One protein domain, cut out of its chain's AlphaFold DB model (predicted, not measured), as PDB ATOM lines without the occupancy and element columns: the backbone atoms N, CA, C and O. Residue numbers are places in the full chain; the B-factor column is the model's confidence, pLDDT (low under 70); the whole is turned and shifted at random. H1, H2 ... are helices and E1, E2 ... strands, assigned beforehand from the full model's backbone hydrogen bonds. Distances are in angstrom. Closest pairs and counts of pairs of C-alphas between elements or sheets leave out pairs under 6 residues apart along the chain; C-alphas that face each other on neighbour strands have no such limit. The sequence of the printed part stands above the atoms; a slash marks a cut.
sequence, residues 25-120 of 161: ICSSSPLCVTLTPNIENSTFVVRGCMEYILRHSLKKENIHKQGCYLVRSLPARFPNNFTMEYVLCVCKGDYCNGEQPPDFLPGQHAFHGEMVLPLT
ATOM      1  N   ILE A  25      30.016 107.993  63.708       84.81
ATOM      2  CA  ILE A  25      31.313 108.068  64.394       84.81
ATOM      3  C   ILE A  25      31.347 107.013  65.505       84.81
ATOM      4  O   ILE A  25      30.479 106.998  66.383       84.81
ATOM      5  N   CYS A  26      32.353 106.139  65.474       84.62
ATOM      6  CA  CYS A  26      32.564 105.103  66.484       84.62
ATOM      7  C   CYS A  26      33.399 105.654  67.639       84.62
ATOM      8  O   CYS A  26      34.448 106.257  67.425       84.62
ATOM      9  N   SER A  27      32.912 105.494  68.870       80.44
ATOM     10  CA  SER A  27      33.484 106.172  70.042       80.44
ATOM     11  C   SER A  27      34.486 105.311  70.800       80.44
ATOM     12  O   SER A  27      35.406 105.837  71.418       80.44
ATOM     13  N   SER A  28      34.312 103.989  70.766       78.75
ATOM     14  CA  SER A  28      35.081 103.055  71.597       78.75
ATOM     15  C   SER A  28      36.027 102.165  70.797       78.75
ATOM     16  O   SER A  28      37.001 101.652  71.346       78.75
ATOM     17  N   SER A  29      35.761 101.985  69.504       81.56
ATOM     18  CA  SER A  29      36.552 101.143  68.617       81.56
ATOM     19  C   SER A  29      36.530 101.706  67.196       81.56
ATOM     20  O   SER A  29      35.477 102.144  66.746       81.56
ATOM     21  N   PRO A  30      37.640 101.647  66.438       84.94
ATOM     22  CA  PRO A  30      37.648 102.004  65.019       84.94
ATOM     23  C   PRO A  30      37.058 100.895  64.124       84.94
ATOM     24  O   PRO A  30      37.303 100.887  62.918       84.94
ATOM     25  N   LEU A  31      36.377  99.902  64.707       90.38
ATOM     26  CA  LEU A  31      35.823  98.760  63.987       90.38
ATOM     27  C   LEU A  31      34.390  99.039  63.538       90.38
ATOM     28  O   LEU A  31      33.485  99.258  64.351       90.38
ATOM     29  N   CYS A  32      34.183  98.933  62.234       91.62
ATOM     30  CA  CYS A  32      32.874  98.967  61.610       91.62
ATOM     31  C   CYS A  32      32.412  97.541  61.318       91.62
ATOM     32  O   CYS A  32      33.221  96.634  61.107       91.62
ATOM     33  N   VAL A  33      31.097  97.349  61.291       92.88
ATOM     34  CA  VAL A  33      30.489  96.063  60.973       92.88
ATOM     35  C   VAL A  33      29.399  96.188  59.922       92.88
ATOM     36  O   VAL A  33      28.707  97.209  59.839       92.88
ATOM     37  N   THR A  34      29.241  95.105  59.167       93.50
ATOM     38  CA  THR A  34      28.078  94.800  58.332       93.50
ATOM     39  C   THR A  34      27.471  93.502  58.845       93.50
ATOM     40  O   THR A  34      28.178  92.508  58.985       93.50
ATOM     41  N   LEU A  35      26.174  93.510  59.140       92.88
ATOM     42  CA  LEU A  35      25.416  92.354  59.602       92.88
ATOM     43  C   LEU A  35      24.251  92.101  58.642       92.88
ATOM     44  O   LEU A  35      23.388  92.964  58.459       92.88
ATOM     45  N   THR A  36      24.206  90.903  58.070       93.38
ATOM     46  CA  THR A  36      23.181  90.488  57.105       93.38
ATOM     47  C   THR A  36      22.610  89.134  57.524       93.38
ATOM     48  O   THR A  36      23.382  88.252  57.895       93.38
ATOM     49  N   PRO A  37      21.281  88.927  57.508       93.06
ATOM     50  CA  PRO A  37      20.695  87.617  57.766       93.06
ATOM     51  C   PRO A  37      21.214  86.610  56.746       93.06
ATOM     52  O   PRO A  37      21.228  86.909  55.552       93.06
ATOM     53  N   ASN A  38      21.594  85.420  57.203       92.94
ATOM     54  CA  ASN A  38      22.009  84.335  56.324       92.94
ATOM     55  C   ASN A  38      20.781  83.663  55.684       92.94
ATOM     56  O   ASN A  38      20.422  82.534  56.003       92.94
ATOM     57  N   ILE A  39      20.074  84.418  54.846       90.25
ATOM     58  CA  ILE A  39      18.863  84.002  54.143       90.25
ATOM     59  C   ILE A  39      19.078  84.317  52.669       90.25
ATOM     60  O   ILE A  39      19.512  85.418  52.315       90.25
ATOM     61  N   GLU A  40      18.756  83.354  51.813       89.12
ATOM     62  CA  GLU A  40      18.820  83.530  50.368       89.12
ATOM     63  C   GLU A  40      18.008  84.765  49.936       89.12
ATOM     64  O   GLU A  40      16.886  84.989  50.391       89.12
ATOM     65  N   ASN A  41      18.599  85.598  49.074       84.69
ATOM     66  CA  ASN A  41      18.001  86.838  48.563       84.69
ATOM     67  C   ASN A  41      17.617  87.892  49.623       84.69
ATOM     68  O   ASN A  41      16.845  88.806  49.331       84.69
ATOM     69  N   SER A  42      18.178  87.826  50.835       85.31
ATOM     70  CA  SER A  42      17.983  88.880  51.832       85.31
ATOM     71  C   SER A  42      18.550  90.220  51.352       85.31
ATOM     72  O   SER A  42      19.704  90.321  50.931       85.31
ATOM     73  N   THR A  43      17.739  91.271  51.445       85.31
ATOM     74  CA  THR A  43      18.150  92.663  51.200       85.31
ATOM     75  C   THR A  43      18.395  93.431  52.497       85.31
ATOM     76  O   THR A  43      18.822  94.584  52.465       85.31
ATOM     77  N   PHE A  44      18.125  92.806  53.645       89.56
ATOM     78  CA  PHE A  44      18.273  93.441  54.943       89.56
ATOM     79  C   PHE A  44      19.747  93.498  55.341       89.56
ATOM     80  O   PHE A  44      20.409  92.470  55.483       89.56
ATOM     81  N   VAL A  45      20.257  94.709  55.548       90.88
ATOM     82  CA  VAL A  45      21.649  94.952  55.923       90.88
ATOM     83  C   VAL A  45      21.676  95.968  57.048       90.88
ATOM     84  O   VAL A  45      21.079  97.036  56.943       90.88
ATOM     85  N   VAL A  46      22.401  95.647  58.113       91.56
ATOM     86  CA  VAL A  46      22.666  96.566  59.217       91.56
ATOM     87  C   VAL A  46      24.140  96.931  59.188       91.56
ATOM     88  O   VAL A  46      25.003  96.056  59.173       91.56
ATOM     89  N   ARG A  47      24.429  98.230  59.186       92.00
ATOM     90  CA  ARG A  47      25.783  98.784  59.183       92.00
ATOM     91  C   ARG A  47      25.950  99.708  60.378       92.00
ATOM     92  O   ARG A  47      25.005 100.387  60.766       92.00
ATOM     93  N   GLY A  48      27.145  99.742  60.949       91.94
ATOM     94  CA  GLY A  48      27.473 100.685  62.011       91.94
ATOM     95  C   GLY A  48      28.734 100.293  62.756       91.94
ATOM     96  O   GLY A  48      29.506  99.450  62.299       91.94
ATOM     97  N   CYS A  49      28.936 100.894  63.921       90.62
ATOM     98  CA  CYS A  49      30.062 100.541  64.780       90.62
ATOM     99  C   CYS A  49      29.822  99.214  65.495       90.62
ATOM    100  O   CYS A  49      28.707  98.923  65.949       90.62
ATOM    101  N   MET A  50      30.889  98.435  65.655       89.81
ATOM    102  CA  MET A  50      30.844  97.132  66.313       89.81
ATOM    103  C   MET A  50      30.183  97.199  67.700       89.81
ATOM    104  O   MET A  50      29.377  96.337  68.058       89.81
ATOM    105  N   GLU A  51      30.475  98.244  68.477       85.56
ATOM    106  CA  GLU A  51      29.946  98.418  69.826       85.56
ATOM    107  C   GLU A  51      28.438  98.688  69.892       85.56
ATOM    108  O   GLU A  51      27.827  98.429  70.931       85.56
ATOM    109  N   TYR A  52      27.828  99.200  68.826       85.94
ATOM    110  CA  TYR A  52      26.411  99.560  68.828       85.94
ATOM    111  C   TYR A  52      25.542  98.465  68.220       85.94
ATOM    112  O   TYR A  52      24.417  98.262  68.671       85.94
ATOM    113  N   ILE A  53      26.071  97.733  67.239       88.56
ATOM    114  CA  ILE A  53      25.317  96.684  66.545       88.56
ATOM    115  C   ILE A  53      25.296  95.375  67.343       88.56
ATOM    116  O   ILE A  53      24.283  94.673  67.363       88.56
ATOM    117  N   LEU A  54      26.388  95.027  68.027       85.81
ATOM    118  CA  LEU A  54      26.515  93.725  68.684       85.81
ATOM    119  C   LEU A  54      26.089  93.752  70.157       85.81
ATOM    120  O   LEU A  54      26.377  94.688  70.906       85.81
ATOM    121  N   ARG A  55      25.455  92.666  70.616       82.50
ATOM    122  CA  ARG A  55      25.153  92.445  72.042       82.50
ATOM    123  C   ARG A  55      26.412  92.095  72.832       82.50
ATOM    124  O   ARG A  55      27.357  91.535  72.290       82.50
ATOM    125  N   HIS A  56      26.385  92.340  74.144       75.56
ATOM    126  CA  HIS A  56      27.526  92.119  75.041       75.56
ATOM    127  C   HIS A  56      28.131  90.706  74.970       75.56
ATOM    128  O   HIS A  56      29.347  90.586  75.035       75.56
ATOM    129  N   SER A  57      27.320  89.656  74.804       75.31
ATOM    130  CA  SER A  57      27.838  88.287  74.671       75.31
ATOM    131  C   SER A  57      28.678  88.108  73.405       75.31
ATOM    132  O   SER A  57      29.790  87.611  73.494       75.31
ATOM    133  N   LEU A  58      28.201  88.599  72.254       78.25
ATOM    134  CA  LEU A  58      28.958  88.541  70.998       78.25
ATOM    135  C   LEU A  58      30.209  89.425  71.047       78.25
ATOM    136  O   LEU A  58      31.232  89.055  70.496       78.25
ATOM    137  N   LYS A  59      30.175  90.551  71.774       76.44
ATOM    138  CA  LYS A  59      31.364  91.395  72.002       76.44
ATOM    139  C   LYS A  59      32.490  90.702  72.781       76.44
ATOM    140  O   LYS A  59      33.548  91.300  72.901       76.44
ATOM    141  N   LYS A  60      32.253  89.538  73.395       78.12
ATOM    142  CA  LYS A  60      33.295  88.753  74.079       78.12
ATOM    143  C   LYS A  60      33.883  87.658  73.193       78.12
ATOM    144  O   LYS A  60      34.905  87.086  73.559       78.12
ATOM    145  N   GLU A  61      33.227  87.351  72.078       82.81
ATOM    146  CA  GLU A  61      33.686  86.345  71.129       82.81
ATOM    147  C   GLU A  61      34.895  86.860  70.344       82.81
ATOM    148  O   GLU A  61      35.129  88.066  70.236       82.81
ATOM    149  N   ASN A  62      35.661  85.951  69.742       82.69
ATOM    150  CA  ASN A  62      36.857  86.283  68.961       82.69
ATOM    151  C   ASN A  62      36.526  86.877  67.571       82.69
ATOM    152  O   ASN A  62      36.976  86.376  66.547       82.69
ATOM    153  N   ILE A  63      35.766  87.975  67.538       84.31
ATOM    154  CA  ILE A  63      35.296  88.675  66.325       84.31
ATOM    155  C   ILE A  63      35.879  90.087  66.178       84.31
ATOM    156  O   ILE A  63      35.348  90.925  65.460       84.31
ATOM    157  N   HIS A  64      36.971  90.397  66.877       86.75
ATOM    158  CA  HIS A  64      37.582  91.736  66.873       86.75
ATOM    159  C   HIS A  64      38.641  91.937  65.783       86.75
ATOM    160  O   HIS A  64      39.290  92.982  65.725       86.75
ATOM    161  N   LYS A  65      38.851  90.928  64.935       89.75
ATOM    162  CA  LYS A  65      39.763  90.997  63.794       89.75
ATOM    163  C   LYS A  65      38.969  91.248  62.521       89.75
ATOM    164  O   LYS A  65      37.834  90.783  62.406       89.75
ATOM    165  N   GLN A  66      39.583  91.958  61.575       90.31
ATOM    166  CA  GLN A  66      39.010  92.114  60.241       90.31
ATOM    167  C   GLN A  66      38.743  90.742  59.616       90.31
ATOM    168  O   GLN A  66      39.558  89.830  59.760       90.31
ATOM    169  N   GLY A  67      37.608  90.616  58.942       91.38
ATOM    170  CA  GLY A  67      37.152  89.362  58.354       91.38
ATOM    171  C   GLY A  67      35.650  89.183  58.506       91.38
ATOM    172  O   GLY A  67      34.968  90.017  59.105       91.38
ATOM    173  N   CYS A  68      35.139  88.089  57.954       92.88
ATOM    174  CA  CYS A  68      33.731  87.735  58.049       92.88
ATOM    175  C   CYS A  68      33.544  86.488  58.914       92.88
ATOM    176  O   CYS A  68      34.413  85.623  58.996       92.88
ATOM    177  N   TYR A  69      32.394  86.417  59.567       93.44
ATOM    178  CA  TYR A  69      32.034  85.382  60.520       93.44
ATOM    179  C   TYR A  69      30.566  85.021  60.319       93.44
ATOM    180  O   TYR A  69      29.727  85.902  60.125       93.44
ATOM    181  N   LEU A  70      30.235  83.739  60.409       93.44
ATOM    182  CA  LEU A  70      28.861  83.300  60.568       93.44
ATOM    183  C   LEU A  70      28.544  83.309  62.064       93.44
ATOM    184  O   LEU A  70      29.189  82.617  62.847       93.44
ATOM    185  N   VAL A  71      27.567  84.112  62.473       92.12
ATOM    186  CA  VAL A  71      27.174  84.264  63.875       92.12
ATOM    187  C   VAL A  71      25.740  83.816  64.084       92.12
ATOM    188  O   VAL A  71      24.874  84.044  63.240       92.12
ATOM    189  N   ARG A  72      25.471  83.198  65.231       88.81
ATOM    190  CA  ARG A  72      24.132  82.732  65.596       88.81
ATOM    191  C   ARG A  72      23.544  83.614  66.691       88.81
ATOM    192  O   ARG A  72      24.213  83.954  67.668       88.81
ATOM    193  N   SER A  73      22.278  83.998  66.547       84.62
ATOM    194  CA  SER A  73      21.567  84.697  67.612       84.62
ATOM    195  C   SER A  73      21.383  83.782  68.815       84.62
ATOM    196  O   SER A  73      21.165  82.580  68.675       84.62
ATOM    197  N   LEU A  74      21.350  84.377  70.005       79.44
ATOM    198  CA  LEU A  74      20.854  83.667  71.179       79.44
ATOM    199  C   LEU A  74      19.429  83.153  70.912       79.44
ATOM    200  O   LEU A  74      18.669  83.850  70.223       79.44
ATOM    201  N   PRO A  75      19.052  81.988  71.468       73.75
ATOM    202  CA  PRO A  75      17.686  81.498  71.385       73.75
ATOM    203  C   PRO A  75      16.733  82.587  71.860       73.75
ATOM    204  O   PRO A  75      16.913  83.168  72.939       73.75
ATOM    205  N   ALA A  76      15.738  82.908  71.038       64.06
ATOM    206  CA  ALA A  76      14.698  83.818  71.475       64.06
ATOM    207  C   ALA A  76      13.991  83.195  72.691       64.06
ATOM    208  O   ALA A  76      13.710  82.000  72.682       64.06
ATOM    209  N   ARG A  77      13.667  83.984  73.727       61.06
ATOM    210  CA  ARG A  77      12.952  83.513  74.940       61.06
ATOM    211  C   ARG A  77      11.487  83.096  74.675       61.06
ATOM    212  O   ARG A  77      10.667  83.102  75.587       61.06
ATOM    213  N   PHE A  78      11.144  82.802  73.426       55.59
ATOM    214  CA  PHE A  78       9.818  82.411  72.963       55.59
ATOM    215  C   PHE A  78       9.763  80.888  72.786       55.59
ATOM    216  O   PHE A  78      10.802  80.276  72.542       55.59
ATOM    217  N   PRO A  79       8.571  80.269  72.872       57.38
ATOM    218  CA  PRO A  79       8.408  78.819  73.044       57.38
ATOM    219  C   PRO A  79       9.088  77.932  71.987       57.38
ATOM    220  O   PRO A  79       9.333  76.763  72.256       57.38
ATOM    221  N   ASN A  80       9.449  78.479  70.823       62.53
ATOM    222  CA  ASN A  80      10.075  77.727  69.736       62.53
ATOM    223  C   ASN A  80      11.615  77.791  69.720       62.53
ATOM    224  O   ASN A  80      12.209  77.222  68.811       62.53
ATOM    225  N   ASN A  81      12.266  78.488  70.670       66.56
ATOM    226  CA  ASN A  81      13.734  78.604  70.783       66.56
ATOM    227  C   ASN A  81      14.451  78.846  69.438       66.56
ATOM    228  O   ASN A  81      15.518  78.295  69.168       66.56
ATOM    229  N   PHE A  82      13.852  79.664  68.569       75.31
ATOM    230  CA  PHE A  82      14.391  79.890  67.235       75.31
ATOM    231  C   PHE A  82      15.690  80.697  67.316       75.31
ATOM    232  O   PHE A  82      15.778  81.687  68.052       75.31
ATOM    233  N   THR A  83      16.688  80.265  66.549       82.62
ATOM    234  CA  THR A  83      17.952  80.980  66.364       82.62
ATOM    235  C   THR A  83      18.070  81.386  64.903       82.62
ATOM    236  O   THR A  83      17.729  80.611  64.013       82.62
ATOM    237  N   MET A  84      18.513  82.615  64.662       87.19
ATOM    238  CA  MET A  84      18.833  83.112  63.330       87.19
ATOM    239  C   MET A  84      20.340  83.132  63.141       87.19
ATOM    240  O   MET A  84      21.091  83.443  64.066       87.19
ATOM    241  N   GLU A  85      20.766  82.833  61.925       91.81
ATOM    242  CA  GLU A  85      22.152  82.948  61.506       91.81
ATOM    243  C   GLU A  85      22.346  84.238  60.716       91.81
ATOM    244  O   GLU A  85      21.476  84.663  59.953       91.81
ATOM    245  N   TYR A  86      23.497  84.865  60.910       92.50
ATOM    246  CA  TYR A  86      23.868  86.107  60.257       92.50
ATOM    247  C   TYR A  86      25.300  86.016  59.760       92.50
ATOM    248  O   TYR A  86      26.164  85.451  60.427       92.50
ATOM    249  N   VAL A  87      25.561  86.642  58.622       94.00
ATOM    250  CA  VAL A  87      26.913  86.956  58.175       94.00
ATOM    251  C   VAL A  87      27.295  88.298  58.790       94.00
ATOM    252  O   VAL A  87      26.641  89.315  58.552       94.00
ATOM    253  N   LEU A  88      28.335  88.285  59.617       94.00
ATOM    254  CA  LEU A  88      28.933  89.452  60.248       94.00
ATOM    255  C   LEU A  88      30.302  89.700  59.620       94.00
ATOM    256  O   LEU A  88      31.206  88.896  59.809       94.00
ATOM    257  N   CYS A  89      30.488  90.826  58.941       93.56
ATOM    258  CA  CYS A  89      31.801  91.260  58.469       93.56
ATOM    259  C   CYS A  89      32.296  92.442  59.288       93.56
ATOM    260  O   CYS A  89      31.550  93.385  59.547       93.56
ATOM    261  N   VAL A  90      33.560  92.375  59.684       93.00
ATOM    262  CA  VAL A  90      34.254  93.368  60.497       93.00
ATOM    263  C   VAL A  90      35.353  93.981  59.646       93.00
ATOM    264  O   VAL A  90      36.168  93.272  59.056       93.00
ATOM    265  N   CYS A  91      35.398  95.305  59.603       90.56
ATOM    266  CA  CYS A  91      36.423  96.057  58.893       90.56
ATOM    267  C   CYS A  91      36.918  97.224  59.758       90.56
ATOM    268  O   CYS A  91      36.339  97.543  60.798       90.56
ATOM    269  N   LYS A  92      38.032  97.840  59.356       90.56
ATOM    270  CA  LYS A  92      38.614  99.003  60.040       90.56
ATOM    271  C   LYS A  92      38.926 100.074  59.007       90.56
ATOM    272  O   LYS A  92      39.541  99.752  57.994       90.56
ATOM    273  N   GLY A  93      38.576 101.314  59.314       85.88
ATOM    274  CA  GLY A  93      38.781 102.463  58.436       85.88
ATOM    275  C   GLY A  93      37.465 103.137  58.072       85.88
ATOM    276  O   GLY A  93      36.386 102.589  58.295       85.88
ATOM    277  N   ASP A  94      37.572 104.338  57.526       85.12
ATOM    278  CA  ASP A  94      36.413 105.175  57.248       85.12
ATOM    279  C   ASP A  94      35.544 104.538  56.160       85.12
ATOM    280  O   ASP A  94      36.037 104.148  55.103       85.12
ATOM    281  N   TYR A  95      34.245 104.409  56.440       84.94
ATOM    282  CA  TYR A  95      33.234 103.884  55.512       84.94
ATOM    283  C   TYR A  95      33.525 102.484  54.930       84.94
ATOM    284  O   TYR A  95      32.895 102.082  53.952       84.94
ATOM    285  N   CYS A  96      34.420 101.699  55.541       87.75
ATOM    286  CA  CYS A  96      34.827 100.387  55.020       87.75
ATOM    287  C   CYS A  96      33.676  99.368  54.939       87.75
ATOM    288  O   CYS A  96      33.733  98.412  54.173       87.75
ATOM    289  N   ASN A  97      32.611  99.562  55.719       88.94
ATOM    290  CA  ASN A  97      31.424  98.708  55.727       88.94
ATOM    291  C   ASN A  97      30.370  99.130  54.684       88.94
ATOM    292  O   ASN A  97      29.266  98.583  54.665       88.94
ATOM    293  N   GLY A  98      30.695 100.103  53.826       84.81
ATOM    294  CA  GLY A  98      29.852 100.560  52.721       84.81
ATOM    295  C   GLY A  98      29.769  99.575  51.554       84.81
ATOM    296  O   GLY A  98      28.844  99.670  50.748       84.81
ATOM    297  N   GLU A  99      30.684  98.605  51.486       79.06
ATOM    298  CA  GLU A  99      30.682  97.581  50.443       79.06
ATOM    299  C   GLU A  99      29.401  96.727  50.462       79.06
ATOM    300  O   GLU A  99      28.640  96.661  51.445       79.06
ATOM    301  N   GLN A 100      29.133  96.086  49.323       81.50
ATOM    302  CA  GLN A 100      28.026  95.148  49.198       81.50
ATOM    303  C   GLN A 100      28.279  93.966  50.150       81.50
ATOM    304  O   GLN A 100      29.383  93.419  50.143       81.50
ATOM    305  N   PRO A 101      27.292  93.549  50.966       81.88
ATOM    306  CA  PRO A 101      27.472  92.397  51.836       81.88
ATOM    307  C   PRO A 101      27.790  91.129  51.022       81.88
ATOM    308  O   PRO A 101      27.375  91.030  49.859       81.88
ATOM    309  N   PRO A 102      28.479  90.153  51.635       85.12
ATOM    310  CA  PRO A 102      28.700  88.843  51.036       85.12
ATOM    311  C   PRO A 102      27.394  88.126  50.692       85.12
ATOM    312  O   PRO A 102      26.324  88.457  51.211       85.12
ATOM    313  N   ASP A 103      27.500  87.116  49.832       85.06
ATOM    314  CA  ASP A 103      26.382  86.228  49.536       85.06
ATOM    315  C   ASP A 103      26.011  85.339  50.727       85.06
ATOM    316  O   ASP A 103      26.779  85.153  51.677       85.06
ATOM    317  N   PHE A 104      24.791  84.798  50.668       88.31
ATOM    318  CA  PHE A 104      24.313  83.840  51.654       88.31
ATOM    319  C   PHE A 104      25.164  82.563  51.621       88.31
ATOM    320  O   PHE A 104      25.651  82.137  50.574       88.31
ATOM    321  N   LEU A 105      25.306  81.941  52.784       89.38
ATOM    322  CA  LEU A 105      25.980  80.669  52.977       89.38
ATOM    323  C   LEU A 105      24.938  79.545  52.936       89.38
ATOM    324  O   LEU A 105      24.124  79.452  53.863       89.38
ATOM    325  N   PRO A 106      24.911  78.718  51.874       85.06
ATOM    326  CA  PRO A 106      23.996  77.590  51.780       85.06
ATOM    327  C   PRO A 106      24.426  76.441  52.698       85.06
ATOM    328  O   PRO A 106      25.610  76.134  52.822       85.06
ATOM    329  N   GLY A 107      23.443  75.723  53.241       83.00
ATOM    330  CA  GLY A 107      23.660  74.481  53.985       83.00
ATOM    331  C   GLY A 107      23.325  74.580  55.470       83.00
ATOM    332  O   GLY A 107      22.849  75.601  55.964       83.00
ATOM    333  N   GLN A 108      23.518  73.467  56.178       79.06
ATOM    334  CA  GLN A 108      23.386  73.422  57.633       79.06
ATOM    335  C   GLN A 108      24.742  73.699  58.277       79.06
ATOM    336  O   GLN A 108      25.718  73.003  58.000       79.06
ATOM    337  N   HIS A 109      24.787  74.685  59.170       84.44
ATOM    338  CA  HIS A 109      26.013  75.089  59.849       84.44
ATOM    339  C   HIS A 109      26.045  74.544  61.282       84.44
ATOM    340  O   HIS A 109      25.148  74.790  62.101       84.44
ATOM    341  N   ALA A 110      27.093  73.781  61.591       80.06
ATOM    342  CA  ALA A 110      27.281  73.166  62.895       80.06
ATOM    343  C   ALA A 110      28.080  74.094  63.819       80.06
ATOM    344  O   ALA A 110      29.300  74.196  63.744       80.06
ATOM    345  N   PHE A 111      27.370  74.760  64.722       79.31
ATOM    346  CA  PHE A 111      27.951  75.515  65.825       79.31
ATOM    347  C   PHE A 111      28.084  74.563  67.016       79.31
ATOM    348  O   PHE A 111      27.115  74.343  67.745       79.31
ATOM    349  N   HIS A 112      29.241  73.924  67.184       77.25
ATOM    350  CA  HIS A 112      29.489  72.917  68.226       77.25
ATOM    351  C   HIS A 112      29.617  73.544  69.632       77.25
ATOM    352  O   HIS A 112      30.642  73.421  70.292       77.25
ATOM    353  N   GLY A 113      28.578  74.248  70.092       73.81
ATOM    354  CA  GLY A 113      28.570  75.027  71.338       73.81
ATOM    355  C   GLY A 113      29.082  76.464  71.190       73.81
ATOM    356  O   GLY A 113      28.899  77.273  72.095       73.81
ATOM    357  N   GLU A 114      29.669  76.798  70.043       81.31
ATOM    358  CA  GLU A 114      30.127  78.147  69.700       81.31
ATOM    359  C   GLU A 114      28.963  79.032  69.211       81.31
ATOM    360  O   GLU A 114      27.910  78.539  68.814       81.31
ATOM    361  N   MET A 115      29.130  80.356  69.219       85.31
ATOM    362  CA  MET A 115      28.163  81.299  68.618       85.31
ATOM    363  C   MET A 115      28.691  81.972  67.349       85.31
ATOM    364  O   MET A 115      27.967  82.741  66.714       85.31
ATOM    365  N   VAL A 116      29.946  81.698  66.993       90.00
ATOM    366  CA  VAL A 116      30.691  82.370  65.933       90.00
ATOM    367  C   VAL A 116      31.544  81.340  65.210       90.00
ATOM    368  O   VAL A 116      32.315  80.636  65.847       90.00
ATOM    369  N   LEU A 117      31.450  81.313  63.885       91.19
ATOM    370  CA  LEU A 117      32.309  80.528  63.009       91.19
ATOM    371  C   LEU A 117      33.054  81.479  62.058       91.19
ATOM    372  O   LEU A 117      32.401  82.268  61.372       91.19
ATOM    373  N   PRO A 118      34.396  81.457  62.000       91.69
ATOM    374  CA  PRO A 118      35.145  82.281  61.058       91.69
ATOM    375  C   PRO A 118      34.902  81.833  59.613       91.69
ATOM    376  O   PRO A 118      34.808  80.638  59.325       91.69
ATOM    377  N   LEU A 119      34.822  82.805  58.704       90.56
ATOM    378  CA  LEU A 119      34.629  82.580  57.276       90.56
ATOM    379  C   LEU A 119      35.882  82.952  56.486       90.56
ATOM    380  O   LEU A 119      36.565  83.929  56.796       90.56
ATOM    381  N   THR A 120      36.135  82.204  55.421       86.88
ATOM    382  CA  THR A 120      37.183  82.468  54.435       86.88
ATOM    383  C   THR A 120      36.562  82.742  53.069       86.88
ATOM    384  O   THR A 120      35.520  82.169  52.748       86.88
TER     385      THR A 120
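Overview. This is residues 25 to 120 of the 161 residues of an uncharacterized protein of Ancylostoma caninum (UniProt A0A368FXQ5). Little regular structure is present: the core is one strongly twisted sheet of five strands with short H1 over one face, and long loops join its parts, of which residues 73 to 84, between E3 and E4, reach out to 24 A from the mean of all C-alphas. The 96 printed residues run E1, E2, H1, E3, E4, E5; 34 are in named elements, mostly strand. The antiparallel sheet has the order E2, E1, E4, E3, E5. The whole is compact, radius of gyration of the C-alphas 13.2 A, spanning 39 by 28 by 23 A.

Along the chain. E4, residues 85 to 92, is 23.0 A long. E1, residues 31 to 37, begins at C-alpha (35.823, 98.760, 63.987) and is 19.8 A long. E3 is residues 67 to 72, 16.3 A; E2 46 to 49, 10.1 A; H1 50 to 53, 5.5 A. E5, 116 to 120, 13.2 A, ends at C-alpha (37.183, 82.468, 54.435).

Arrangement. Within hydrogen-bond range are N 34 and O 89 of E1 and E4, 2.9 A; N 69 and O 88 of E3 and E4, 2.8 A; N 33 and O 48 of hairpin E1 and E2, 2.8 A; and N 70 and O 117 of E3 and E5, 2.8 A. H1 is on the sheet at a height of 7.2 A; its one O i to N i+3 pair is out of range, and it is too short for i+4.

Size, cuts and confidence. C-alphas 79 and 94 are farthest apart, 41.6 A. Links H1 to E3, E3 to E4 and E4 to E5 are long. The printed part has no cut; residues 76 to 81 have pLDDT under 70.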